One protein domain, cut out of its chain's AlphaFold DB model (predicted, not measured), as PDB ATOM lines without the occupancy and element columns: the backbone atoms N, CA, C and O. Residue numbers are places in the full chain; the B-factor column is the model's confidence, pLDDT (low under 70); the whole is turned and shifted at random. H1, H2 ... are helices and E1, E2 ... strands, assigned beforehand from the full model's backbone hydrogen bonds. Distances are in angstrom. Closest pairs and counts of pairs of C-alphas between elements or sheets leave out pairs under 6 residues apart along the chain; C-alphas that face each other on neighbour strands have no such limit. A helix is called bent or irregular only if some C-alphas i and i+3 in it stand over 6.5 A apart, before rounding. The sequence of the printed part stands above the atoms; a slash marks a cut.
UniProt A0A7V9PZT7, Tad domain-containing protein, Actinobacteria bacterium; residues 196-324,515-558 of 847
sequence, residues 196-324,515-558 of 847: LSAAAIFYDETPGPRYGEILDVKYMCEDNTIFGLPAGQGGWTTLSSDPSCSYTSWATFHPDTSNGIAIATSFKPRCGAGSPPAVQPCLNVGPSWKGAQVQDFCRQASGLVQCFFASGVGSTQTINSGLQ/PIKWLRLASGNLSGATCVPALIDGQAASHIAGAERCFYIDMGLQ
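What this domain is: This is residues 196 to 324 and 515 to 558 of the 847 residues of the protein "Tad domain-containing protein" of Actinobacteria bacterium (UniProt A0A7V9PZT7). One large, strongly twisted antiparallel sheet folds over on itself: E6, E5, E1 and E2 make one wing, E10, E7 and E8 with E4 the other, and short E3 joins E2 to E10. Near the middle E1 and E10 come close to each other, H1 covers E5 of the first wing, H2 packs on E7 of the second, and a long loop of residues 267 to 293 lies beyond the first wing. The 173 printed residues include two short named helices and ten named strands, in the order E1 E2 E3 E4 E5 H1 E6 E7 E8 H2 E9 E10; the class is mostly strand, with under half of the residues in named elements. The sheet is branched, with three neighbours beside E10, and E9 pairs with no named strand. The whole is compact, with a radius of gyration of the C-alphas of 15.4 A and spans of 39 by 38 by 30 A.

How they stand to each other: Begin at E10, residues 549 to 557: E3, residues 234 to 237, and E4, residues 251 to 253, are on one side of it, and E7, residues 516 to 527, is on the other side. Look there for N 236 and O 555 at 2.8 A, N 251 and O 551 at 2.8 A, and N 520 and O 554 at 2.9 A. E8, residues 530 to 533, an edge strand, lies on one side of E7 and E10 on the other side; E7 and E8 form an antiparallel hairpin at 125 degrees between their directions, with N 525 and O 532 at 2.8 A. From E3 step to E2, residues 214 to 222, where N 237 and O 221 are 2.8 A apart. The pairing of E2 is staggered: residues 214 to 220 pair with E1, residues 197 to 204, and residues 221 to 222 with E3. E1, E2 and E3 form a meander, each strand the antiparallel neighbour of the one before. N 200 and O 218 of E1 and E2 are 2.8 A apart. E2 lies on one side of E1 and E5, residues 258 to 266, on the other side, with N 199 and O 264 of E1 and E5 at 2.8 A; the other neighbour of E5 is edge strand E6, residues 305 to 307, with N 265 and O 306 at 2.9 A. The closest C-alphas of E1 and E10 are those of Ala 200 and Ile 553, 7.0 A apart, while E5 and E7 are apart. H1, residues 294 to 298, is on the sheet, over E5, at a height of 7.0 A. H2, residues 538 to 541, is on the sheet at a height of 7.3 A; its closest C-alpha pair with E7 is Ala 540 and Ser 523, 5.0 A. E9, residues 542 to 544, is apart from E7 and E8. In H1 every O i to N i+4 pair is within hydrogen-bond range; H2 is too short for such a pair.

Where its parts are: Find C-alpha 197 at (188.250, 214.471, 139.827), where E1 begins its 23.3 A; E2 is 23.3 A long too. E5 runs 26.4 A. E3 measures 10.4 A, E4 6.7 A, H1 6.4 A and E6 6.4 A. After the cut, E7, the longest strand, starts at C-alpha 516, (199.561, 208.883, 144.646), and runs 32.3 A. E8 measures 10.1 A and E9 7.2 A. H2 is irregular, with C-alphas 538 and 541 7.2 A apart. E10 runs 26.6 A and ends at C-alpha 557, (197.887, 206.733, 140.927).

The domain as a whole: The two C-alphas farthest apart are those of Pro 276 and Ile 544, 44.3 A. Residues 325 to 514 are cut out, and C-alphas 324 and 515 are 15.4 A apart across that cut. Of the links that are printed whole, E2 to E3, E3 to E4 and E5 to H1 are long. The mean pLDDT of the printed part is 82.6; look for values under 70 at 17 residues, among them 274 to 276, 301 to 303 and 534 to 538.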
ATOM      1  N   LEU A 196     187.214 210.633 140.990       79.81
ATOM      2  CA  LEU A 196     186.406 211.124 139.859       79.81
ATOM      3  C   LEU A 196     186.859 212.507 139.378       79.81
ATOM      4  O   LEU A 196     186.526 212.942 138.277       79.81
ATOM      5  N   SER A 197     187.583 213.240 140.219       85.88
ATOM      6  CA  SER A 197     188.250 214.471 139.827       85.88
ATOM      7  C   SER A 197     189.466 214.756 140.694       85.88
ATOM      8  O   SER A 197     189.523 214.378 141.867       85.88
ATOM      9  N   ALA A 198     190.435 215.465 140.127       90.94
ATOM     10  CA  ALA A 198     191.632 215.882 140.834       90.94
ATOM     11  C   ALA A 198     192.024 217.318 140.468       90.94
ATOM     12  O   ALA A 198     191.615 217.861 139.438       90.94
ATOM     13  N   ALA A 199     192.793 217.950 141.349       93.44
ATOM     14  CA  ALA A 199     193.342 219.279 141.150       93.44
ATOM     15  C   ALA A 199     194.743 219.395 141.760       93.44
ATOM     16  O   ALA A 199     195.000 218.882 142.852       93.44
ATOM     17  N   ALA A 200     195.614 220.133 141.077       94.62
ATOM     18  CA  ALA A 200     196.877 220.609 141.616       94.62
ATOM     19  C   ALA A 200     196.705 222.046 142.121       94.62
ATOM     20  O   ALA A 200     196.168 222.907 141.417       94.62
ATOM     21  N   ILE A 201     197.150 222.299 143.348       95.38
ATOM     22  CA  ILE A 201     197.043 223.589 144.029       95.38
ATOM     23  C   ILE A 201     198.455 224.096 144.287       95.38
ATOM     24  O   ILE A 201     199.205 223.492 145.053       95.38
ATOM     25  N   PHE A 202     198.801 225.215 143.667       94.69
ATOM     26  CA  PHE A 202     200.067 225.904 143.872       94.69
ATOM     27  C   PHE A 202     199.851 226.953 144.953       94.69
ATOM     28  O   PHE A 202     198.944 227.778 144.827       94.69
ATOM     29  N   TYR A 203     200.641 226.921 146.019       95.31
ATOM     30  CA  TYR A 203     200.455 227.820 147.156       95.31
ATOM     31  C   TYR A 203     201.786 228.261 147.771       95.31
ATOM     32  O   TYR A 203     202.833 227.644 147.558       95.31
ATOM     33  N   ASP A 204     201.746 229.360 148.518       93.12
ATOM     34  CA  ASP A 204     202.909 229.916 149.203       93.12
ATOM     35  C   ASP A 204     203.224 229.122 150.486       93.12
ATOM     36  O   ASP A 204     202.391 228.989 151.382       93.12
ATOM     37  N   GLU A 205     204.437 228.572 150.565       91.19
ATOM     38  CA  GLU A 205     204.971 227.892 151.753       91.19
ATOM     39  C   GLU A 205     205.946 228.774 152.541       91.19
ATOM     40  O   GLU A 205     206.507 228.338 153.547       91.19
ATOM     41  N   THR A 206     206.153 230.018 152.113       87.44
ATOM     42  CA  THR A 206     207.044 230.960 152.783       87.44
ATOM     43  C   THR A 206     206.509 231.268 154.186       87.44
ATOM     44  O   THR A 206     205.354 231.683 154.332       87.44
ATOM     45  N   PRO A 207     207.320 231.105 155.249       82.75
ATOM     46  CA  PRO A 207     206.893 231.449 156.599       82.75
ATOM     47  C   PRO A 207     206.485 232.923 156.697       82.75
ATOM     48  O   PRO A 207     207.301 233.823 156.501       82.75
ATOM     49  N   GLY A 208     205.222 233.186 157.029       84.12
ATOM     50  CA  GLY A 208     204.708 234.547 157.134       84.12
ATOM     51  C   GLY A 208     203.194 234.640 156.939       84.12
ATOM     52  O   GLY A 208     202.508 233.620 156.914       84.12
ATOM     53  N   PRO A 209     202.653 235.862 156.788       85.88
ATOM     54  CA  PRO A 209     201.213 236.097 156.643       85.88
ATOM     55  C   PRO A 209     200.585 235.462 155.395       85.88
ATOM     56  O   PRO A 209     199.378 235.244 155.378       85.88
ATOM     57  N   ARG A 210     201.396 235.199 154.363       88.69
ATOM     58  CA  ARG A 210     200.970 234.580 153.101       88.69
ATOM     59  C   ARG A 210     201.074 233.055 153.110       88.69
ATOM     60  O   ARG A 210     200.648 232.428 152.151       88.69
ATOM     61  N   TYR A 211     201.585 232.446 154.184       90.44
ATOM     62  CA  TYR A 211     201.659 230.989 154.287       90.44
ATOM     63  C   TYR A 211     200.277 230.365 154.050       90.44
ATOM     64  O   TYR A 211     199.303 230.721 154.716       90.44
ATOM     65  N   GLY A 212     200.195 229.440 153.094       92.00
ATOM     66  CA  GLY A 212     198.953 228.789 152.690       92.00
ATOM     67  C   GLY A 212     198.126 229.556 151.654       92.00
ATOM     68  O   GLY A 212     197.086 229.044 151.246       92.00
ATOM     69  N   GLU A 213     198.542 230.743 151.204       95.31
ATOM     70  CA  GLU A 213     197.853 231.496 150.149       95.31
ATOM     71  C   GLU A 213     197.985 230.783 148.795       95.31
ATOM     72  O   GLU A 213     199.086 230.475 148.338       95.31
ATOM     73  N   ILE A 214     196.856 230.523 148.137       95.81
ATOM     74  CA  ILE A 214     196.799 229.867 146.829       95.81
ATOM     75  C   ILE A 214     197.234 230.845 145.732       95.81
ATOM     76  O   ILE A 214     196.625 231.899 145.534       95.81
ATOM     77  N   LEU A 215     198.234 230.446 144.956       94.62
ATOM     78  CA  LEU A 215     198.771 231.187 143.816       94.62
ATOM     79  C   LEU A 215     198.033 230.838 142.518       94.62
ATOM     80  O   LEU A 215     197.731 231.729 141.719       94.62
ATOM     81  N   ASP A 216     197.720 229.554 142.327       93.94
ATOM     82  CA  ASP A 216     196.919 229.048 141.210       93.94
ATOM     83  C   ASP A 216     196.335 227.656 141.530       93.94
ATOM     84  O   ASP A 216     196.874 226.914 142.354       93.94
ATOM     85  N   VAL A 217     195.242 227.284 140.861       93.62
ATOM     86  CA  VAL A 217     194.626 225.950 140.937       93.62
ATOM     87  C   VAL A 217     194.369 225.447 139.530       93.62
ATOM     88  O   VAL A 217     193.790 226.158 138.705       93.62
ATOM     89  N   LYS A 218     194.758 224.203 139.261       92.88
ATOM     90  CA  LYS A 218     194.543 223.562 137.967       92.88
ATOM     91  C   LYS A 218     193.854 222.225 138.113       92.88
ATOM     92  O   LYS A 218     194.222 221.407 138.948       92.88
ATOM     93  N   TYR A 219     192.829 222.033 137.290       92.00
ATOM     94  CA  TYR A 219     192.152 220.754 137.154       92.00
ATOM     95  C   TYR A 219     193.097 219.735 136.525       92.00
ATOM     96  O   TYR A 219     193.852 220.086 135.618       92.00
ATOM     97  N   MET A 220     193.033 218.495 136.994       91.31
ATOM     98  CA  MET A 220     193.761 217.381 136.402       91.31
ATOM     99  C   MET A 220     192.792 216.510 135.613       91.31
ATOM    100  O   MET A 220     191.706 216.191 136.102       91.31
ATOM    101  N   CYS A 221     193.210 216.118 134.421       87.88
ATOM    102  CA  CYS A 221     192.515 215.154 133.583       87.88
ATOM    103  C   CYS A 221     193.282 213.853 133.518       87.88
ATOM    104  O   CYS A 221     194.500 213.846 133.653       87.88
ATOM    105  N   GLU A 222     192.551 212.775 133.286       84.12
ATOM    106  CA  GLU A 222     193.132 211.467 133.042       84.12
ATOM    107  C   GLU A 222     193.866 211.467 131.702       84.12
ATOM    108  O   GLU A 222     193.325 211.912 130.692       84.12
ATOM    109  N   ASP A 223     195.104 210.987 131.711       82.12
ATOM    110  CA  ASP A 223     195.938 210.852 130.525       82.12
ATOM    111  C   ASP A 223     196.980 209.760 130.787       82.12
ATOM    112  O   ASP A 223     197.927 209.946 131.550       82.12
ATOM    113  N   ASN A 224     196.804 208.593 130.170       77.56
ATOM    114  CA  ASN A 224     197.738 207.474 130.318       77.56
ATOM    115  C   ASN A 224     198.913 207.550 129.324       77.56
ATOM    116  O   ASN A 224     199.751 206.654 129.306       77.56
ATOM    117  N   THR A 225     198.993 208.600 128.496       77.56
ATOM    118  CA  THR A 225     200.069 208.789 127.503       77.56
ATOM    119  C   THR A 225     201.213 209.668 128.017       77.56
ATOM    120  O   THR A 225     202.133 210.013 127.273       77.56
ATOM    121  N   ILE A 226     201.179 210.019 129.307       78.94
ATOM    122  CA  ILE A 226     202.175 210.863 129.964       78.94
ATOM    123  C   ILE A 226     203.571 210.236 129.858       78.94
ATOM    124  O   ILE A 226     203.813 209.091 130.246       78.94
ATOM    125  N   PHE A 227     204.532 211.031 129.387       77.88
ATOM    126  CA  PHE A 227     205.924 210.605 129.291       77.88
ATOM    127  C   PHE A 227     206.517 210.301 130.676       77.88
ATOM    128  O   PHE A 227     206.525 211.156 131.565       77.88
ATOM    129  N   GLY A 228     207.075 209.098 130.829       74.12
ATOM    130  CA  GLY A 228     207.696 208.647 132.075       74.12
ATOM    131  C   GLY A 228     206.709 208.160 133.139       74.12
ATOM    132  O   GLY A 228     207.145 207.882 134.256       74.12
ATOM    133  N   LEU A 229     205.414 208.037 132.810       75.44
ATOM    134  CA  LEU A 229     204.434 207.395 133.683       75.44
ATOM    135  C   LEU A 229     204.833 205.922 133.911       75.44
ATOM    136  O   LEU A 229     205.034 205.192 132.936       75.44
ATOM    137  N   PRO A 230     204.969 205.462 135.167       73.25
ATOM    138  CA  PRO A 230     205.274 204.062 135.443       73.25
ATOM    139  C   PRO A 230     204.138 203.129 135.000       73.25
ATOM    140  O   PRO A 230     202.964 203.477 135.125       73.25
ATOM    141  N   ALA A 231     204.483 201.925 134.540       64.75
ATOM    142  CA  ALA A 231     203.505 200.904 134.159       64.75
ATOM    143  C   ALA A 231     202.552 200.549 135.324       64.75
ATOM    144  O   ALA A 231     202.952 200.579 136.491       64.75
ATOM    145  N   GLY A 232     201.290 200.241 135.000       63.50
ATOM    146  CA  GLY A 232     200.240 199.899 135.973       63.50
ATOM    147  C   GLY A 232     199.687 201.076 136.793       63.50
ATOM    148  O   GLY A 232     198.928 200.870 137.743       63.50
ATOM    149  N   GLN A 233     200.061 202.324 136.474       74.50
ATOM    150  CA  GLN A 233     199.530 203.518 137.142       74.50
ATOM    151  C   GLN A 233     198.530 204.268 136.261       74.50
ATOM    152  O   GLN A 233     198.750 204.458 135.069       74.50
ATOM    153  N   GLY A 234     197.449 204.757 136.875       77.38
ATOM    154  CA  GLY A 234     196.516 205.669 136.210       77.38
ATOM    155  C   GLY A 234     197.121 207.066 136.122       77.38
ATOM    156  O   GLY A 234     197.382 207.680 137.162       77.38
ATOM    157  N   GLY A 235     197.353 207.552 134.904       83.50
ATOM    158  CA  GLY A 235     197.975 208.844 134.639       83.50
ATOM    159  C   GLY A 235     196.980 209.999 134.707       83.50
ATOM    160  O   GLY A 235     195.845 209.894 134.245       83.50
ATOM    161  N   TRP A 236     197.407 211.107 135.305       89.31
ATOM    162  CA  TRP A 236     196.651 212.347 135.413       89.31
ATOM    163  C   TRP A 236     197.562 213.539 135.152       89.31
ATOM    164  O   TRP A 236     198.648 213.613 135.716       89.31
ATOM    165  N   THR A 237     197.114 214.515 134.374       90.44
ATOM    166  CA  THR A 237     197.899 215.709 134.051       90.44
ATOM    167  C   THR A 237     197.062 216.979 134.126       90.44
ATOM    168  O   THR A 237     195.868 216.984 133.819       90.44
ATOM    169  N   THR A 238     197.681 218.092 134.524       91.69
ATOM    170  CA  THR A 238     197.087 219.429 134.354       91.69
ATOM    171  C   THR A 238     197.238 219.966 132.929       91.69
ATOM    172  O   THR A 238     196.683 221.025 132.635       91.69
ATOM    173  N   LEU A 239     197.974 219.274 132.052       87.75
ATOM    174  CA  LEU A 239     198.211 219.638 130.656       87.75
ATOM    175  C   LEU A 239     198.035 218.419 129.733       87.75
ATOM    176  O   LEU A 239     199.009 217.755 129.396       87.75
ATOM    177  N   SER A 240     196.801 218.133 129.308       82.38
ATOM    178  CA  SER A 240     196.525 217.013 128.402       82.38
ATOM    179  C   SER A 240     196.491 217.465 126.944       82.38
ATOM    180  O   SER A 240     196.129 218.601 126.626       82.38
ATOM    181  N   SER A 241     196.872 216.546 126.059       73.00
ATOM    182  CA  SER A 241     196.675 216.682 124.615       73.00
ATOM    183  C   SER A 241     195.310 216.157 124.147       73.00
ATOM    184  O   SER A 241     194.945 216.368 122.989       73.00
ATOM    185  N   ASP A 242     194.543 215.514 125.037       70.38
ATOM    186  CA  ASP A 242     193.222 214.975 124.732       70.38
ATOM    187  C   ASP A 242     192.178 216.106 124.600       70.38
ATOM    188  O   ASP A 242     191.900 216.816 125.573       70.38
ATOM    189  N   PRO A 243     191.542 216.277 123.423       66.38
ATOM    190  CA  PRO A 243     190.495 217.278 123.222       66.38
ATOM    191  C   PRO A 243     189.244 217.053 124.088       66.38
ATOM    192  O   PRO A 243     188.471 217.996 124.284       66.38
ATOM    193  N   SER A 244     189.032 215.842 124.620       64.75
ATOM    194  CA  SER A 244     187.962 215.550 125.585       64.75
ATOM    195  C   SER A 244     188.174 216.296 126.912       64.75
ATOM    196  O   SER A 244     187.211 216.670 127.593       64.75
ATOM    197  N   CYS A 245     189.428 216.633 127.227       71.19
ATOM    198  CA  CYS A 245     189.808 217.449 128.362       71.19
ATOM    199  C   CYS A 245     190.064 218.914 127.957       71.19
ATOM    200  O   CYS A 245     191.181 219.423 127.926       71.19
ATOM    201  N   SER A 246     188.989 219.670 127.737       67.62
ATOM    202  CA  SER A 246     189.069 221.101 127.372       67.62
ATOM    203  C   SER A 246     189.554 222.049 128.487       67.62
ATOM    204  O   SER A 246     189.553 223.269 128.326       67.62
ATOM    205  N   TYR A 247     189.932 221.511 129.647       70.19
ATOM    206  CA  TYR A 247     190.112 222.276 130.878       70.19
ATOM    207  C   TYR A 247     191.531 222.279 131.438       70.19
ATOM    208  O   TYR A 247     191.792 222.940 132.449       70.19
ATOM    209  N   THR A 248     192.430 221.532 130.814       75.00
ATOM    210  CA  THR A 248     193.840 221.533 131.169       75.00
ATOM    211  C   THR A 248     194.492 222.843 130.757       75.00
ATOM    212  O   THR A 248     194.211 223.402 129.697       75.00
ATOM    213  N   SER A 249     195.345 223.372 131.622       84.94
ATOM    214  CA  SER A 249     196.076 224.607 131.366       84.94
ATOM    215  C   SER A 249     197.300 224.701 132.263       84.94
ATOM    216  O   SER A 249     197.368 224.104 133.337       84.94
ATOM    217  N   TRP A 250     198.255 225.503 131.816       89.75
ATOM    218  CA  TRP A 250     199.423 225.874 132.595       89.75
ATOM    219  C   TRP A 250     199.023 226.678 133.826       89.75
ATOM    220  O   TRP A 250     198.223 227.609 133.726       89.75
ATOM    221  N   ALA A 251     199.602 226.345 134.976       90.62
ATOM    222  CA  ALA A 251     199.607 227.229 136.129       90.62
ATOM    223  C   ALA A 251     200.561 228.392 135.883       90.62
ATOM    224  O   ALA A 251     201.687 228.172 135.433       90.62
ATOM    225  N   THR A 252     200.120 229.611 136.188       90.19
ATOM    226  CA  THR A 252     200.902 230.825 135.935       90.19
ATOM    227  C   THR A 252     200.910 231.719 137.166       90.19
ATOM    228  O   THR A 252     199.880 232.258 137.585       90.19
ATOM    229  N   PHE A 253     202.090 231.867 137.766       90.88
ATOM    230  CA  PHE A 253     202.304 232.708 138.939       90.88
ATOM    231  C   PHE A 253     203.772 233.134 139.061       90.88
ATOM    232  O   PHE A 253     204.640 232.651 138.334       90.88
ATOM    233  N   HIS A 254     204.039 234.068 139.975       89.19
ATOM    234  CA  HIS A 254     205.388 234.506 140.327       89.19
ATOM    235  C   HIS A 254     205.861 233.642 141.505       89.19
ATOM    236  O   HIS A 254     205.272 233.766 142.580       89.19
ATOM    237  N   PRO A 255     206.832 232.729 141.322       85.62
ATOM    238  CA  PRO A 255     207.344 231.931 142.417       85.62
ATOM    239  C   PRO A 255     208.101 232.824 143.406       85.62
ATOM    240  O   PRO A 255     208.876 233.705 143.015       85.62
ATOM    241  N   ASP A 256     207.846 232.573 144.685       85.12
ATOM    242  CA  ASP A 256     208.501 233.203 145.831       85.12
ATOM    243  C   ASP A 256     209.633 232.280 146.326       85.12
ATOM    244  O   ASP A 256     210.019 231.326 145.648       85.12
ATOM    245  N   THR A 257     210.220 232.535 147.498       83.19
ATOM    246  CA  THR A 257     211.347 231.726 148.003       83.19
ATOM    247  C   THR A 257     210.966 230.272 148.292       83.19
ATOM    248  O   THR A 257     211.828 229.391 148.234       83.19
ATOM    249  N   SER A 258     209.699 229.990 148.606       89.06
ATOM    250  CA  SER A 258     209.192 228.638 148.874       89.06
ATOM    251  C   SER A 258     207.745 228.484 148.424       89.06
ATOM    252  O   SER A 258     206.842 229.077 149.009       89.06
ATOM    253  N   ASN A 259     207.502 227.640 147.422       91.06
ATOM    254  CA  ASN A 259     206.154 227.314 146.970       91.06
ATOM    255  C   ASN A 259     205.903 225.808 147.045       91.06
ATOM    256  O   ASN A 259     206.719 224.987 146.617       91.06
ATOM    257  N   GLY A 260     204.746 225.454 147.592       91.69
ATOM    258  CA  GLY A 260     204.277 224.083 147.702       91.69
ATOM    259  C   GLY A 260     203.265 223.755 146.617       91.69
ATOM    260  O   GLY A 260     202.527 224.616 146.134       91.69
ATOM    261  N   ILE A 261     203.206 222.476 146.262       92.75
ATOM    262  CA  ILE A 261     202.145 221.932 145.416       92.75
ATOM    263  C   ILE A 261     201.377 220.900 146.232       92.75
ATOM    264  O   ILE A 261     201.912 219.843 146.582       92.75
ATOM    265  N   ALA A 262     200.126 221.214 146.554       93.31
ATOM    266  CA  ALA A 262     199.198 220.270 147.157       93.31
ATOM    267  C   ALA A 262     198.385 219.587 146.056       93.31
ATOM    268  O   ALA A 262     197.923 220.232 145.114       93.31
ATOM    269  N   ILE A 263     198.189 218.279 146.194       92.69
ATOM    270  CA  ILE A 263     197.291 217.522 145.328       92.69
ATOM    271  C   ILE A 263     195.999 217.277 146.087       92.69
ATOM    272  O   ILE A 263     196.017 216.812 147.231       92.69
ATOM    273  N   ALA A 264     194.890 217.601 145.435       91.19
ATOM    274  CA  ALA A 264     193.553 217.376 145.932       91.19
ATOM    275  C   ALA A 264     192.819 216.397 145.025       91.19
ATOM    276  O   ALA A 264     192.847 216.515 143.801       91.19
ATOM    277  N   THR A 265     192.125 215.449 145.635       88.69
ATOM    278  CA  THR A 265     191.289 214.481 144.930       88.69
ATOM    279  C   THR A 265     189.872 214.522 145.467       88.69
ATOM    280  O   THR A 265     189.639 214.826 146.637       88.69
ATOM    281  N   SER A 266     188.908 214.236 144.600       84.94
ATOM    282  CA  SER A 266     187.504 214.146 144.963       84.94
ATOM    283  C   SER A 266     186.844 212.962 144.278       84.94
ATOM    284  O   SER A 266     187.129 212.614 143.134       84.94
ATOM    285  N   PHE A 267     185.902 212.361 144.989       79.00
ATOM    286  CA  PHE A 267     184.995 211.342 144.469       79.00
ATOM    287  C   PHE A 267     183.703 211.967 143.917       79.00
ATOM    288  O   PHE A 267     182.673 211.308 143.816       79.00
ATOM    289  N   LYS A 268     183.719 213.257 143.582       79.81
ATOM    290  CA  LYS A 268     182.672 213.908 142.793       79.81
ATOM    291  C   LYS A 268     183.278 214.452 141.508       79.81
ATOM    292  O   LYS A 268     184.465 214.774 141.497       79.81
ATOM    293  N   PRO A 269     182.493 214.582 140.431       79.69
ATOM    294  CA  PRO A 269     182.954 215.275 139.239       79.69
ATOM    295  C   PRO A 269     183.235 216.751 139.543       79.69
ATOM    296  O   PRO A 269     182.807 217.318 140.558       79.69
ATOM    297  N   ARG A 270     183.940 217.397 138.620       85.62
ATOM    298  CA  ARG A 270     184.103 218.847 138.630       85.62
ATOM    299  C   ARG A 270     182.752 219.541 138.470       85.62
ATOM    300  O   ARG A 270     181.922 219.118 137.670       85.62
ATOM    301  N   CYS A 271     182.564 220.659 139.164       85.50
ATOM    302  CA  CYS A 271     181.389 221.504 138.964       85.50
ATOM    303  C   CYS A 271     181.244 221.943 137.496       85.50
ATOM    304  O   CYS A 271     182.183 222.492 136.914       85.50
ATOM    305  N   GLY A 272     180.062 221.721 136.917       81.50
ATOM    306  CA  GLY A 272     179.747 222.046 135.524       81.50
ATOM    307  C   GLY A 272     180.184 221.005 134.485       81.50
ATOM    308  O   GLY A 272     179.943 221.225 133.304       81.50
ATOM    309  N   ALA A 273     180.808 219.892 134.892       75.19
ATOM    310  CA  ALA A 273     181.178 218.803 133.984       75.19
ATOM    311  C   ALA A 273     180.011 217.826 133.742       75.19
ATOM    312  O   ALA A 273     179.158 217.655 134.613       75.19
ATOM    313  N   GLY A 274     180.015 217.143 132.593       66.06
ATOM    314  CA  GLY A 274     179.016 216.127 132.233       66.06
ATOM    315  C   GLY A 274     177.690 216.687 131.696       66.06
ATOM    316  O   GLY A 274     177.513 217.896 131.555       66.06
ATOM    317  N   SER A 275     176.759 215.783 131.374       56.44
ATOM    318  CA  SER A 275     175.395 216.102 130.933       56.44
ATOM    319  C   SER A 275     174.383 215.214 131.683       56.44
ATOM    320  O   SER A 275     174.412 214.001 131.472       56.44
ATOM    321  N   PRO A 276     173.510 215.772 132.552       67.88
ATOM    322  CA  PRO A 276     173.426 217.187 132.924       67.88
ATOM    323  C   PRO A 276     174.674 217.669 133.698       67.88
ATOM    324  O   PRO A 276     175.341 216.853 134.336       67.88
ATOM    325  N   PRO A 277     174.999 218.978 133.667       76.50
ATOM    326  CA  PRO A 277     176.179 219.505 134.350       76.50
ATOM    327  C   PRO A 277     176.138 219.237 135.856       76.50
ATOM    328  O   PRO A 277     175.144 219.537 136.521       76.50
ATOM    329  N   ALA A 278     177.236 218.722 136.405       74.75
ATOM    330  CA  ALA A 278     177.350 218.436 137.826       74.75
ATOM    331  C   ALA A 278     177.166 219.705 138.673       74.75
ATOM    332  O   ALA A 278     177.904 220.687 138.532       74.75
ATOM    333  N   VAL A 279     176.192 219.660 139.579       78.50
ATOM    334  CA  VAL A 279     175.902 220.715 140.559       78.50
ATOM    335  C   VAL A 279     176.500 220.371 141.920       78.50
ATOM    336  O   VAL A 279     176.941 219.246 142.155       78.50
ATOM    337  N   GLN A 280     176.539 221.349 142.828       78.00
ATOM    338  CA  GLN A 280     177.053 221.110 144.172       78.00
ATOM    339  C   GLN A 280     176.240 220.016 144.897       78.00
ATOM    340  O   GLN A 280     175.012 220.018 144.812       78.00
ATOM    341  N   PRO A 281     176.913 219.115 145.635       77.31
ATOM    342  CA  PRO A 281     178.332 219.187 145.971       77.31
ATOM    343  C   PRO A 281     179.250 218.532 144.906       77.31
ATOM    344  O   PRO A 281     179.073 217.378 144.525       77.31
ATOM    345  N   CYS A 282     180.245 219.291 144.431       83.50
ATOM    346  CA  CYS A 282     181.167 218.960 143.332       83.50
ATOM    347  C   CYS A 282     182.555 219.572 143.596       83.50
ATOM    348  O   CYS A 282     182.673 220.463 144.442       83.50
ATOM    349  N   LEU A 283     183.599 219.132 142.878       88.25
ATOM    350  CA  LEU A 283     184.930 219.742 142.995       88.25
ATOM    351  C   LEU A 283     184.941 221.105 142.291       88.25
ATOM    352  O   LEU A 283     184.862 221.184 141.060       88.25
ATOM    353  N   ASN A 284     185.046 222.186 143.066       89.62
ATOM    354  CA  ASN A 284     185.135 223.535 142.525       89.62
ATOM    355  C   ASN A 284     186.606 223.927 142.337       89.62
ATOM    356  O   ASN A 284     187.324 224.116 143.311       89.62
ATOM    357  N   VAL A 285     187.031 224.111 141.088       87.94
ATOM    358  CA  VAL A 285     188.368 224.611 140.703       87.94
ATOM    359  C   VAL A 285     188.294 225.998 140.047       87.94
ATOM    360  O   VAL A 285     189.097 226.339 139.185       87.94
ATOM    361  N   GLY A 286     187.270 226.785 140.384       84.69
ATOM    362  CA  GLY A 286     187.069 228.114 139.816       84.69
ATOM    363  C   GLY A 286     188.186 229.108 140.175       84.69
ATOM    364  O   GLY A 286     188.887 228.934 141.172       84.69
ATOM    365  N   PRO A 287     188.321 230.210 139.416       81.94
ATOM    366  CA  PRO A 287     189.372 231.211 139.626       81.94
ATOM    367  C   PRO A 287     189.262 231.953 140.969       81.94
ATOM    368  O   PRO A 287     190.214 232.603 141.389       81.94
ATOM    369  N   SER A 288     188.127 231.836 141.668       88.81
ATOM    370  CA  SER A 288     187.887 232.427 142.990       88.81
ATOM    371  C   SER A 288     188.826 231.919 144.087       88.81
ATOM    372  O   SER A 288     188.861 232.505 145.162       88.81
ATOM    373  N   TRP A 289     189.550 230.821 143.849       92.81
ATOM    374  CA  TRP A 289     190.487 230.264 144.822       92.81
ATOM    375  C   TRP A 289     191.831 230.988 144.869       92.81
ATOM    376  O   TRP A 289     192.526 230.869 145.872       92.81
ATOM    377  N   LYS A 290     192.205 231.756 143.840       93.44
ATOM    378  CA  LYS A 290     193.450 232.533 143.871       93.44
ATOM    379  C   LYS A 290     193.387 233.581 144.990       93.44
ATOM    380  O   LYS A 290     192.444 234.368 145.046       93.44
ATOM    381  N   GLY A 291     194.379 233.577 145.877       93.12
ATOM    382  CA  GLY A 291     194.431 234.401 147.089       93.12
ATOM    383  C   GLY A 291     193.674 233.830 148.298       93.12
ATOM    384  O   GLY A 291     193.764 234.388 149.389       93.12
ATOM    385  N   ALA A 292     192.933 232.727 148.142       95.19
ATOM    386  CA  ALA A 292     192.307 232.029 149.265       95.19
ATOM    387  C   ALA A 292     193.323 231.146 150.008       95.19
ATOM    388  O   ALA A 292     194.447 230.946 149.551       95.19
ATOM    389  N   GLN A 293     192.930 230.594 151.158       94.50
ATOM    390  CA  GLN A 293     193.778 229.681 151.923       94.50
ATOM    391  C   GLN A 293     193.639 228.239 151.417       94.50
ATOM    392  O   GLN A 293     192.528 227.738 151.230       94.50
ATOM    393  N   VAL A 294     194.761 227.531 151.266       93.88
ATOM    394  CA  VAL A 294     194.821 226.140 150.783       93.88
ATOM    395  C   VAL A 294     193.956 225.200 151.626       93.88
ATOM    396  O   VAL A 294     193.262 224.337 151.095       93.88
ATOM    397  N   GLN A 295     193.903 225.419 152.941       91.62
ATOM    398  CA  GLN A 295     193.041 224.645 153.832       91.62
ATOM    399  C   GLN A 295     191.545 224.818 153.532       91.62
ATOM    400  O   GLN A 295     190.798 223.857 153.683       91.62
ATOM    401  N   ASP A 296     191.097 225.983 153.063       91.75
ATOM    402  CA  ASP A 296     189.686 226.213 152.737       91.75
ATOM    403  C   ASP A 296     189.291 225.450 151.469       91.75
ATOM    404  O   ASP A 296     188.201 224.876 151.406       91.75
ATOM    405  N   PHE A 297     190.211 225.349 150.502       92.50
ATOM    406  CA  PHE A 297     190.040 224.480 149.337       92.50
ATOM    407  C   PHE A 297     189.902 223.012 149.759       92.50
ATOM    408  O   PHE A 297     188.997 222.311 149.306       92.50
ATOM    409  N   CYS A 298     190.772 222.547 150.659       89.06
ATOM    410  CA  CYS A 298     190.760 221.169 151.157       89.06
ATOM    411  C   CYS A 298     189.519 220.840 151.997       89.06
ATOM    412  O   CYS A 298     189.096 219.691 152.060       89.06
ATOM    413  N   ARG A 299     188.908 221.843 152.631       87.12
ATOM    414  CA  ARG A 299     187.699 221.692 153.459       87.12
ATOM    415  C   ARG A 299     186.401 221.869 152.671       87.12
ATOM    416  O   ARG A 299     185.323 221.828 153.272       87.12
ATOM    417  N   GLN A 300     186.472 222.075 151.354       85.25
ATOM    418  CA  GLN A 300     185.283 222.326 150.549       85.25
ATOM    419  C   GLN A 300     184.280 221.164 150.614       85.25
ATOM    420  O   GLN A 300     184.633 219.999 150.826       85.25
ATOM    421  N   ALA A 301     183.003 221.515 150.447       69.56
ATOM    422  CA  ALA A 301     181.876 220.588 150.473       69.56
ATOM    423  C   ALA A 301     181.851 219.673 151.715       69.56
ATOM    424  O   ALA A 301     181.544 218.502 151.602       69.56
ATOM    425  N   SER A 302     182.184 220.177 152.906       67.50
ATOM    426  CA  SER A 302     182.167 219.385 154.153       67.50
ATOM    427  C   SER A 302     183.065 218.134 154.129       67.50
ATOM    428  O   SER A 302     182.796 217.176 154.854       67.50
ATOM    429  N   GLY A 303     184.151 218.150 153.344       67.69
ATOM    430  CA  GLY A 303     185.151 217.077 153.330       67.69
ATOM    431  C   GLY A 303     185.058 216.087 152.166       67.69
ATOM    432  O   GLY A 303     185.641 215.015 152.262       67.69
ATOM    433  N   LEU A 304     184.369 216.420 151.065       75.81
ATOM    434  CA  LEU A 304     184.395 215.588 149.840       75.81
ATOM    435  C   LEU A 304     185.723 215.656 149.072       75.81
ATOM    436  O   LEU A 304     185.911 214.950 148.077       75.81
ATOM    437  N   VAL A 305     186.604 216.568 149.473       85.44
ATOM    438  CA  VAL A 305     187.919 216.760 148.876       85.44
ATOM    439  C   VAL A 305     188.959 216.308 149.874       85.44
ATOM    440  O   VAL A 305     188.975 216.777 151.009       85.44
ATOM    441  N   GLN A 306     189.821 215.397 149.445       85.44
ATOM    442  CA  GLN A 306     190.983 214.982 150.207       85.44
ATOM    443  C   GLN A 306     192.200 215.686 149.637       85.44
ATOM    444  O   GLN A 306     192.553 215.477 148.474       85.44
ATOM    445  N   CYS A 307     192.866 216.472 150.471       89.06
ATOM    446  CA  CYS A 307     194.201 216.945 150.161       89.06
ATOM    447  C   CYS A 307     195.244 216.048 150.817       89.06
ATOM    448  O   CYS A 307     195.083 215.597 151.955       89.06
ATOM    449  N   PHE A 308     196.329 215.792 150.102       86.06
ATOM    450  CA  PHE A 308     197.378 214.906 150.586       86.06
ATOM    451  C   PHE A 308     198.433 215.637 151.415       86.06
ATOM    452  O   PHE A 308     198.631 216.844 151.297       86.06
ATOM    453  N   PHE A 309     199.076 214.873 152.298       81.69
ATOM    454  CA  PHE A 309     199.968 215.343 153.356       81.69
ATOM    455  C   PHE A 309     199.337 216.390 154.296       81.69
ATOM    456  O   PHE A 309     200.000 217.289 154.818       81.69
ATOM    457  N   ALA A 310     198.038 216.226 154.556       80.31
ATOM    458  CA  ALA A 310     197.280 216.999 155.527       80.31
ATOM    459  C   ALA A 310     197.174 216.279 156.884       80.31
ATOM    460  O   ALA A 310     197.203 215.052 156.969       80.31
ATOM    461  N   SER A 311     197.041 217.051 157.960       80.44
ATOM    462  CA  SER A 311     196.537 216.585 159.253       80.44
ATOM    463  C   SER A 311     195.031 216.843 159.360       80.44
ATOM    464  O   SER A 311     194.483 217.694 158.659       80.44
ATOM    465  N   GLY A 312     194.345 216.120 160.248       75.19
ATOM    466  CA  GLY A 312     192.885 216.189 160.357       75.19
ATOM    467  C   GLY A 312     192.164 215.420 159.245       75.19
ATOM    468  O   GLY A 312     192.787 214.752 158.427       75.19
ATOM    469  N   VAL A 313     190.832 215.481 159.258       71.19
ATOM    470  CA  VAL A 313     189.949 214.707 158.364       71.19
ATOM    471  C   VAL A 313     188.748 215.543 157.920       71.19
ATOM    472  O   VAL A 313     188.309 216.435 158.659       71.19
ATOM    473  N   GLY A 314     188.237 215.290 156.712       72.31
ATOM    474  CA  GLY A 314     187.117 216.023 156.115       72.31
ATOM    475  C   GLY A 314     187.222 217.550 156.259       72.31
ATOM    476  O   GLY A 314     188.156 218.179 155.764       72.31
ATOM    477  N   SER A 315     186.279 218.161 156.980       74.00
ATOM    478  CA  SER A 315     186.200 219.616 157.202       74.00
ATOM    479  C   SER A 315     187.250 220.199 158.164       74.00
ATOM    480  O   SER A 315     187.290 221.413 158.359       74.00
ATOM    481  N   THR A 316     188.109 219.369 158.761       81.12
ATOM    482  CA  THR A 316     189.194 219.803 159.667       81.12
ATOM    483  C   THR A 316     190.586 219.692 159.044       81.12
ATOM    484  O   THR A 316     191.582 219.970 159.713       81.12
ATOM    485  N   GLN A 317     190.665 219.306 157.764       84.81
ATOM    486  CA  GLN A 317     191.930 219.112 157.059       84.81
ATOM    487  C   GLN A 317     192.808 220.366 157.092       84.81
ATOM    488  O   GLN A 317     192.340 221.481 156.855       84.81
ATOM    489  N   THR A 318     194.090 220.181 157.385       88.44
ATOM    490  CA  THR A 318     195.102 221.239 157.421       88.44
ATOM    491  C   THR A 318     196.351 220.738 156.717       88.44
ATOM    492  O   THR A 318     196.901 219.713 157.107       88.44
ATOM    493  N   ILE A 319     196.785 221.427 155.662       88.00
ATOM    494  CA  ILE A 319     197.964 221.023 154.889       88.00
ATOM    495  C   ILE A 319     199.219 221.219 155.727       88.00
ATOM    496  O   ILE A 319     199.467 222.316 156.225       88.00
ATOM    497  N   ASN A 320     200.013 220.154 155.866       84.69
ATOM    498  CA  ASN A 320     201.279 220.231 156.588       84.69
ATOM    499  C   ASN A 320     202.408 220.713 155.664       84.69
ATOM    500  O   ASN A 320     203.274 221.453 156.106       84.69
ATOM    501  N   SER A 321     202.408 220.273 154.401       86.19
ATOM    502  CA  SER A 321     203.303 220.725 153.325       86.19
ATOM    503  C   SER A 321     202.824 220.161 151.976       86.19
ATOM    504  O   SER A 321     202.012 219.235 151.940       86.19
ATOM    505  N   GLY A 322     203.322 220.691 150.865       87.88
ATOM    506  CA  GLY A 322     203.013 220.251 149.518       87.88
ATOM    507  C   GLY A 322     203.786 218.986 149.183       87.88
ATOM    508  O   GLY A 322     204.960 218.864 149.528       87.88
ATOM    509  N   LEU A 323     203.149 218.064 148.462       85.25
ATOM    510  CA  LEU A 323     203.785 216.836 147.976       85.25
ATOM    511  C   LEU A 323     204.909 217.099 146.970       85.25
ATOM    512  O   LEU A 323     205.739 216.225 146.750       85.25
ATOM    513  N   GLN A 324     204.933 218.289 146.370       86.56
ATOM    514  CA  GLN A 324     206.032 218.750 145.535       86.56
ATOM    515  C   GLN A 324     206.447 220.177 145.916       86.56
ATOM    516  O   GLN A 324     205.725 220.865 146.650       86.56
ATOM    517  N   PRO A 515     196.823 206.996 147.241       74.25
ATOM    518  CA  PRO A 515     197.100 206.263 146.018       74.25
ATOM    519  C   PRO A 515     198.100 206.990 145.128       74.25
ATOM    520  O   PRO A 515     198.499 206.421 144.127       74.25
ATOM    521  N   ILE A 516     198.537 208.211 145.447       80.25
ATOM    522  CA  ILE A 516     199.561 208.883 144.646       80.25
ATOM    523  C   ILE A 516     200.878 208.132 144.817       80.25
ATOM    524  O   ILE A 516     201.392 208.008 145.938       80.25
ATOM    525  N   LYS A 517     201.398 207.637 143.691       76.06
ATOM    526  CA  LYS A 517     202.650 206.879 143.568       76.06
ATOM    527  C   LYS A 517     203.667 207.560 142.672       76.06
ATOM    528  O   LYS A 517     204.849 207.237 142.712       76.06
ATOM    529  N   TRP A 518     203.252 208.549 141.905       80.44
ATOM    530  CA  TRP A 518     204.173 209.290 141.071       80.44
ATOM    531  C   TRP A 518     203.706 210.726 140.929       80.44
ATOM    532  O   TRP A 518     202.510 210.985 140.817       80.44
ATOM    533  N   LEU A 519     204.659 211.650 140.965       82.81
ATOM    534  CA  LEU A 519     204.446 213.056 140.661       82.81
ATOM    535  C   LEU A 519     205.638 213.563 139.864       82.81
ATOM    536  O   LEU A 519     206.791 213.364 140.260       82.81
ATOM    537  N   ARG A 520     205.346 214.277 138.784       83.31
ATOM    538  CA  ARG A 520     206.328 215.020 138.006       83.31
ATOM    539  C   ARG A 520     205.883 216.466 137.921       83.31
ATOM    540  O   ARG A 520     204.741 216.774 137.599       83.31
ATOM    541  N   LEU A 521     206.821 217.345 138.231       85.88
ATOM    542  CA  LEU A 521     206.694 218.769 137.992       85.88
ATOM    543  C   LEU A 521     207.479 219.094 136.734       85.88
ATOM    544  O   LEU A 521     208.635 218.693 136.615       85.88
ATOM    545  N   ALA A 522     206.861 219.855 135.847       85.38
ATOM    546  CA  ALA A 522     207.514 220.379 134.669       85.38
ATOM    547  C   ALA A 522     207.189 221.864 134.513       85.38
ATOM    548  O   ALA A 522     206.162 222.365 134.989       85.38
ATOM    549  N   SER A 523     208.106 222.581 133.871       85.75
ATOM    550  CA  SER A 523     208.014 224.022 133.681       85.75
ATOM    551  C   SER A 523     208.031 224.396 132.203       85.75
ATOM    552  O   SER A 523     208.434 223.636 131.320       85.75
ATOM    553  N   GLY A 524     207.518 225.587 131.932       81.25
ATOM    554  CA  GLY A 524     207.474 226.191 130.613       81.25
ATOM    555  C   GLY A 524     208.022 227.607 130.644       81.25
ATOM    556  O   GLY A 524     208.108 228.248 131.695       81.25
ATOM    557  N   ASN A 525     208.364 228.112 129.466       77.81
ATOM    558  CA  ASN A 525     208.724 229.508 129.273       77.81
ATOM    559  C   ASN A 525     207.499 230.320 128.850       77.81
ATOM    560  O   ASN A 525     206.613 229.820 128.159       77.81
ATOM    561  N   LEU A 526     207.475 231.597 129.227       77.31
ATOM    562  CA  LEU A 526     206.529 232.553 128.668       77.31
ATOM    563  C   LEU A 526     207.073 233.074 127.337       77.31
ATOM    564  O   LEU A 526     208.141 233.680 127.283       77.31
ATOM    565  N   SER A 527     206.321 232.855 126.264       74.31
ATOM    566  CA  SER A 527     206.505 233.538 124.984       74.31
ATOM    567  C   SER A 527     205.339 234.508 124.812       74.31
ATOM    568  O   SER A 527     204.244 234.116 124.405       74.31
ATOM    569  N   GLY A 528     205.538 235.771 125.199       76.88
ATOM    570  CA  GLY A 528     204.441 236.734 125.340       76.88
ATOM    571  C   GLY A 528     203.509 236.346 126.495       76.88
ATOM    572  O   GLY A 528     203.976 236.141 127.608       76.88
ATOM    573  N   ALA A 529     202.204 236.224 126.224       69.62
ATOM    574  CA  ALA A 529     201.190 235.788 127.197       69.62
ATOM    575  C   ALA A 529     200.884 234.276 127.134       69.62
ATOM    576  O   ALA A 529     199.901 233.815 127.711       69.62
ATOM    577  N   THR A 530     201.678 233.506 126.384       79.25
ATOM    578  CA  THR A 530     201.457 232.067 126.179       79.25
ATOM    579  C   THR A 530     202.593 231.247 126.765       79.25
ATOM    580  O   THR A 530     203.765 231.558 126.549       79.25
ATOM    581  N   CYS A 531     202.241 230.187 127.488       83.19
ATOM    582  CA  CYS A 531     203.195 229.217 128.006       83.19
ATOM    583  C   CYS A 531     203.609 228.237 126.902       83.19
ATOM    584  O   CYS A 531     202.755 227.667 126.220       83.19
ATOM    585  N   VAL A 532     204.914 228.024 126.751       79.69
ATOM    586  CA  VAL A 532     205.503 227.029 125.848       79.69
ATOM    587  C   VAL A 532     206.374 226.053 126.647       79.69
ATOM    588  O   VAL A 532     207.041 226.490 127.588       79.69
ATOM    589  N   PRO A 533     206.401 224.751 126.310       71.44
ATOM    590  CA  PRO A 533     207.234 223.778 127.017       71.44
ATOM    591  C   PRO A 533     208.716 224.176 127.037       71.44
ATOM    592  O   PRO A 533     209.256 224.617 126.018       71.44
ATOM    593  N   ALA A 534     209.380 224.025 128.186       65.62
ATOM    594  CA  ALA A 534     210.829 224.165 128.293       65.62
ATOM    595  C   ALA A 534     211.519 222.814 128.027       65.62
ATOM    596  O   ALA A 534     210.955 221.758 128.292       65.62
ATOM    597  N   LEU A 535     212.745 222.843 127.492       51.81
ATOM    598  CA  LEU A 535     213.491 221.643 127.073       51.81
ATOM    599  C   LEU A 535     214.180 220.880 128.225       51.81
ATOM    600  O   LEU A 535     214.797 219.851 127.967       51.81
ATOM    601  N   ILE A 536     214.128 221.373 129.470       55.62
ATOM    602  CA  ILE A 536     214.831 220.770 130.617       55.62
ATOM    603  C   ILE A 536     213.844 220.583 131.775       55.62
ATOM    604  O   ILE A 536     213.580 221.513 132.533       55.62
ATOM    605  N   ASP A 537     213.310 219.369 131.914       59.12
ATOM    606  CA  ASP A 537     212.316 219.029 132.943       59.12
ATOM    607  C   ASP A 537     212.877 219.053 134.376       59.12
ATOM    608  O   ASP A 537     212.168 219.412 135.314       59.12
ATOM    609  N   GLY A 538     214.159 218.711 134.559       62.50
ATOM    610  CA  GLY A 538     214.770 218.553 135.886       62.50
ATOM    611  C   GLY A 538     214.788 219.840 136.715       62.50
ATOM    612  O   GLY A 538     214.500 219.811 137.911       62.50
ATOM    613  N   GLN A 539     215.035 220.989 136.078       74.88
ATOM    614  CA  GLN A 539     215.184 222.288 136.748       74.88
ATOM    615  C   GLN A 539     213.857 222.927 137.183       74.88
ATOM    616  O   GLN A 539     213.880 223.946 137.867       74.88
ATOM    617  N   ALA A 540     212.700 222.339 136.857       79.12
ATOM    618  CA  ALA A 540     211.388 222.917 137.175       79.12
ATOM    619  C   ALA A 540     211.154 223.158 138.682       79.12
ATOM    620  O   ALA A 540     210.334 223.990 139.065       79.12
ATOM    621  N   ALA A 541     211.892 222.462 139.551       83.25
ATOM    622  CA  ALA A 541     211.838 222.654 140.999       83.25
ATOM    623  C   ALA A 541     212.620 223.890 141.501       83.25
ATOM    624  O   ALA A 541     212.602 224.168 142.701       83.25
ATOM    625  N   SER A 542     213.314 224.628 140.626       87.06
ATOM    626  CA  SER A 542     214.077 225.836 140.967       87.06
ATOM    627  C   SER A 542     213.917 226.931 139.911       87.06
ATOM    628  O   SER A 542     214.265 226.740 138.750       87.06
ATOM    629  N   HIS A 543     213.468 228.117 140.317       85.75
ATOM    630  CA  HIS A 543     213.265 229.249 139.409       85.75
ATOM    631  C   HIS A 543     213.737 230.574 139.998       85.75
ATOM    632  O   HIS A 543     213.757 230.762 141.210       85.75
ATOM    633  N   ILE A 544     214.058 231.523 139.118       82.75
ATOM    634  CA  ILE A 544     214.315 232.907 139.518       82.75
ATOM    635  C   ILE A 544     213.042 233.465 140.165       82.75
ATOM    636  O   ILE A 544     211.979 233.473 139.534       82.75
ATOM    637  N   ALA A 545     213.160 233.911 141.412       83.81
ATOM    638  CA  ALA A 545     212.066 234.452 142.201       83.81
ATOM    639  C   ALA A 545     211.555 235.774 141.607       83.81
ATOM    640  O   ALA A 545     212.327 236.575 141.076       83.81
ATOM    641  N   GLY A 546     210.247 236.012 141.710       79.00
ATOM    642  CA  GLY A 546     209.628 237.276 141.294       79.00
ATOM    643  C   GLY A 546     209.458 237.477 139.782       79.00
ATOM    644  O   GLY A 546     208.987 238.536 139.379       79.00
ATOM    645  N   ALA A 547     209.786 236.490 138.942       81.62
ATOM    646  CA  ALA A 547     209.429 236.478 137.521       81.62
ATOM    647  C   ALA A 547     208.245 235.535 137.282       81.62
ATOM    648  O   ALA A 547     208.219 234.442 137.836       81.62
ATOM    649  N   GLU A 548     207.281 235.910 136.444       86.75
ATOM    650  CA  GLU A 548     206.166 235.015 136.120       86.75
ATOM    651  C   GLU A 548     206.658 233.743 135.401       86.75
ATOM    652  O   GLU A 548     207.497 233.807 134.497       86.75
ATOM    653  N   ARG A 549     206.156 232.575 135.819       87.00
ATOM    654  CA  ARG A 549     206.540 231.258 135.287       87.00
ATOM    655  C   ARG A 549     205.323 230.383 135.023       87.00
ATOM    656  O   ARG A 549     204.260 230.594 135.603       87.00
ATOM    657  N   CYS A 550     205.515 229.395 134.152       89.62
ATOM    658  CA  CYS A 550     204.501 228.418 133.786       89.62
ATOM    659  C   CYS A 550     204.851 227.038 134.335       89.62
ATOM    660  O   CYS A 550     205.980 226.578 134.153       89.62
ATOM    661  N   PHE A 551     203.873 226.358 134.926       90.00
ATOM    662  CA  PHE A 551     204.036 225.019 135.487       90.00
ATOM    663  C   PHE A 551     202.891 224.094 135.088       90.00
ATOM    664  O   PHE A 551     201.754 224.537 134.914       90.00
ATOM    665  N   TYR A 552     203.178 222.802 134.997       90.31
ATOM    666  CA  TYR A 552     202.163 221.754 134.980       90.31
ATOM    667  C   TYR A 552     202.623 220.572 135.835       90.31
ATOM    668  O   TYR A 552     203.809 220.434 136.149       90.31
ATOM    669  N   ILE A 553     201.655 219.767 136.260       89.62
ATOM    670  CA  ILE A 553     201.878 218.589 137.093       89.62
ATOM    671  C   ILE A 553     201.320 217.376 136.385       89.62
ATOM    672  O   ILE A 553     200.157 217.384 135.972       89.62
ATOM    673  N   ASP A 554     202.128 216.328 136.370       88.12
ATOM    674  CA  ASP A 554     201.691 214.981 136.068       88.12
ATOM    675  C   ASP A 554     201.682 214.138 137.346       88.12
ATOM    676  O   ASP A 554     202.494 214.328 138.258       88.12
ATOM    677  N   MET A 555     200.747 213.202 137.416       87.00
ATOM    678  CA  MET A 555     200.490 212.348 138.562       87.00
ATOM    679  C   MET A 555     200.189 210.925 138.106       87.00
ATOM    680  O   MET A 555     199.463 210.715 137.142       87.00
ATOM    681  N   GLY A 556     200.718 209.954 138.843       81.62
ATOM    682  CA  GLY A 556     200.409 208.539 138.692       81.62
ATOM    683  C   GLY A 556     199.778 208.009 139.971       81.62
ATOM    684  O   GLY A 556     200.298 208.227 141.076       81.62
ATOM    685  N   LEU A 557     198.632 207.347 139.828       79.69
ATOM    686  CA  LEU A 557     197.887 206.733 140.927       79.69
ATOM    687  C   LEU A 557     198.020 205.203 140.906       79.69
ATOM    688  O   LEU A 557     197.870 204.589 139.850       79.69
ATOM    689  N   GLN A 558     198.244 204.586 142.073       70.38
ATOM    690  CA  GLN A 558     198.076 203.141 142.272       70.38
ATOM    691  C   GLN A 558     196.596 202.790 142.222       70.38
ATOM    692  O   GLN A 558     195.769 203.503 142.789       70.38
TER     693      GLN A 558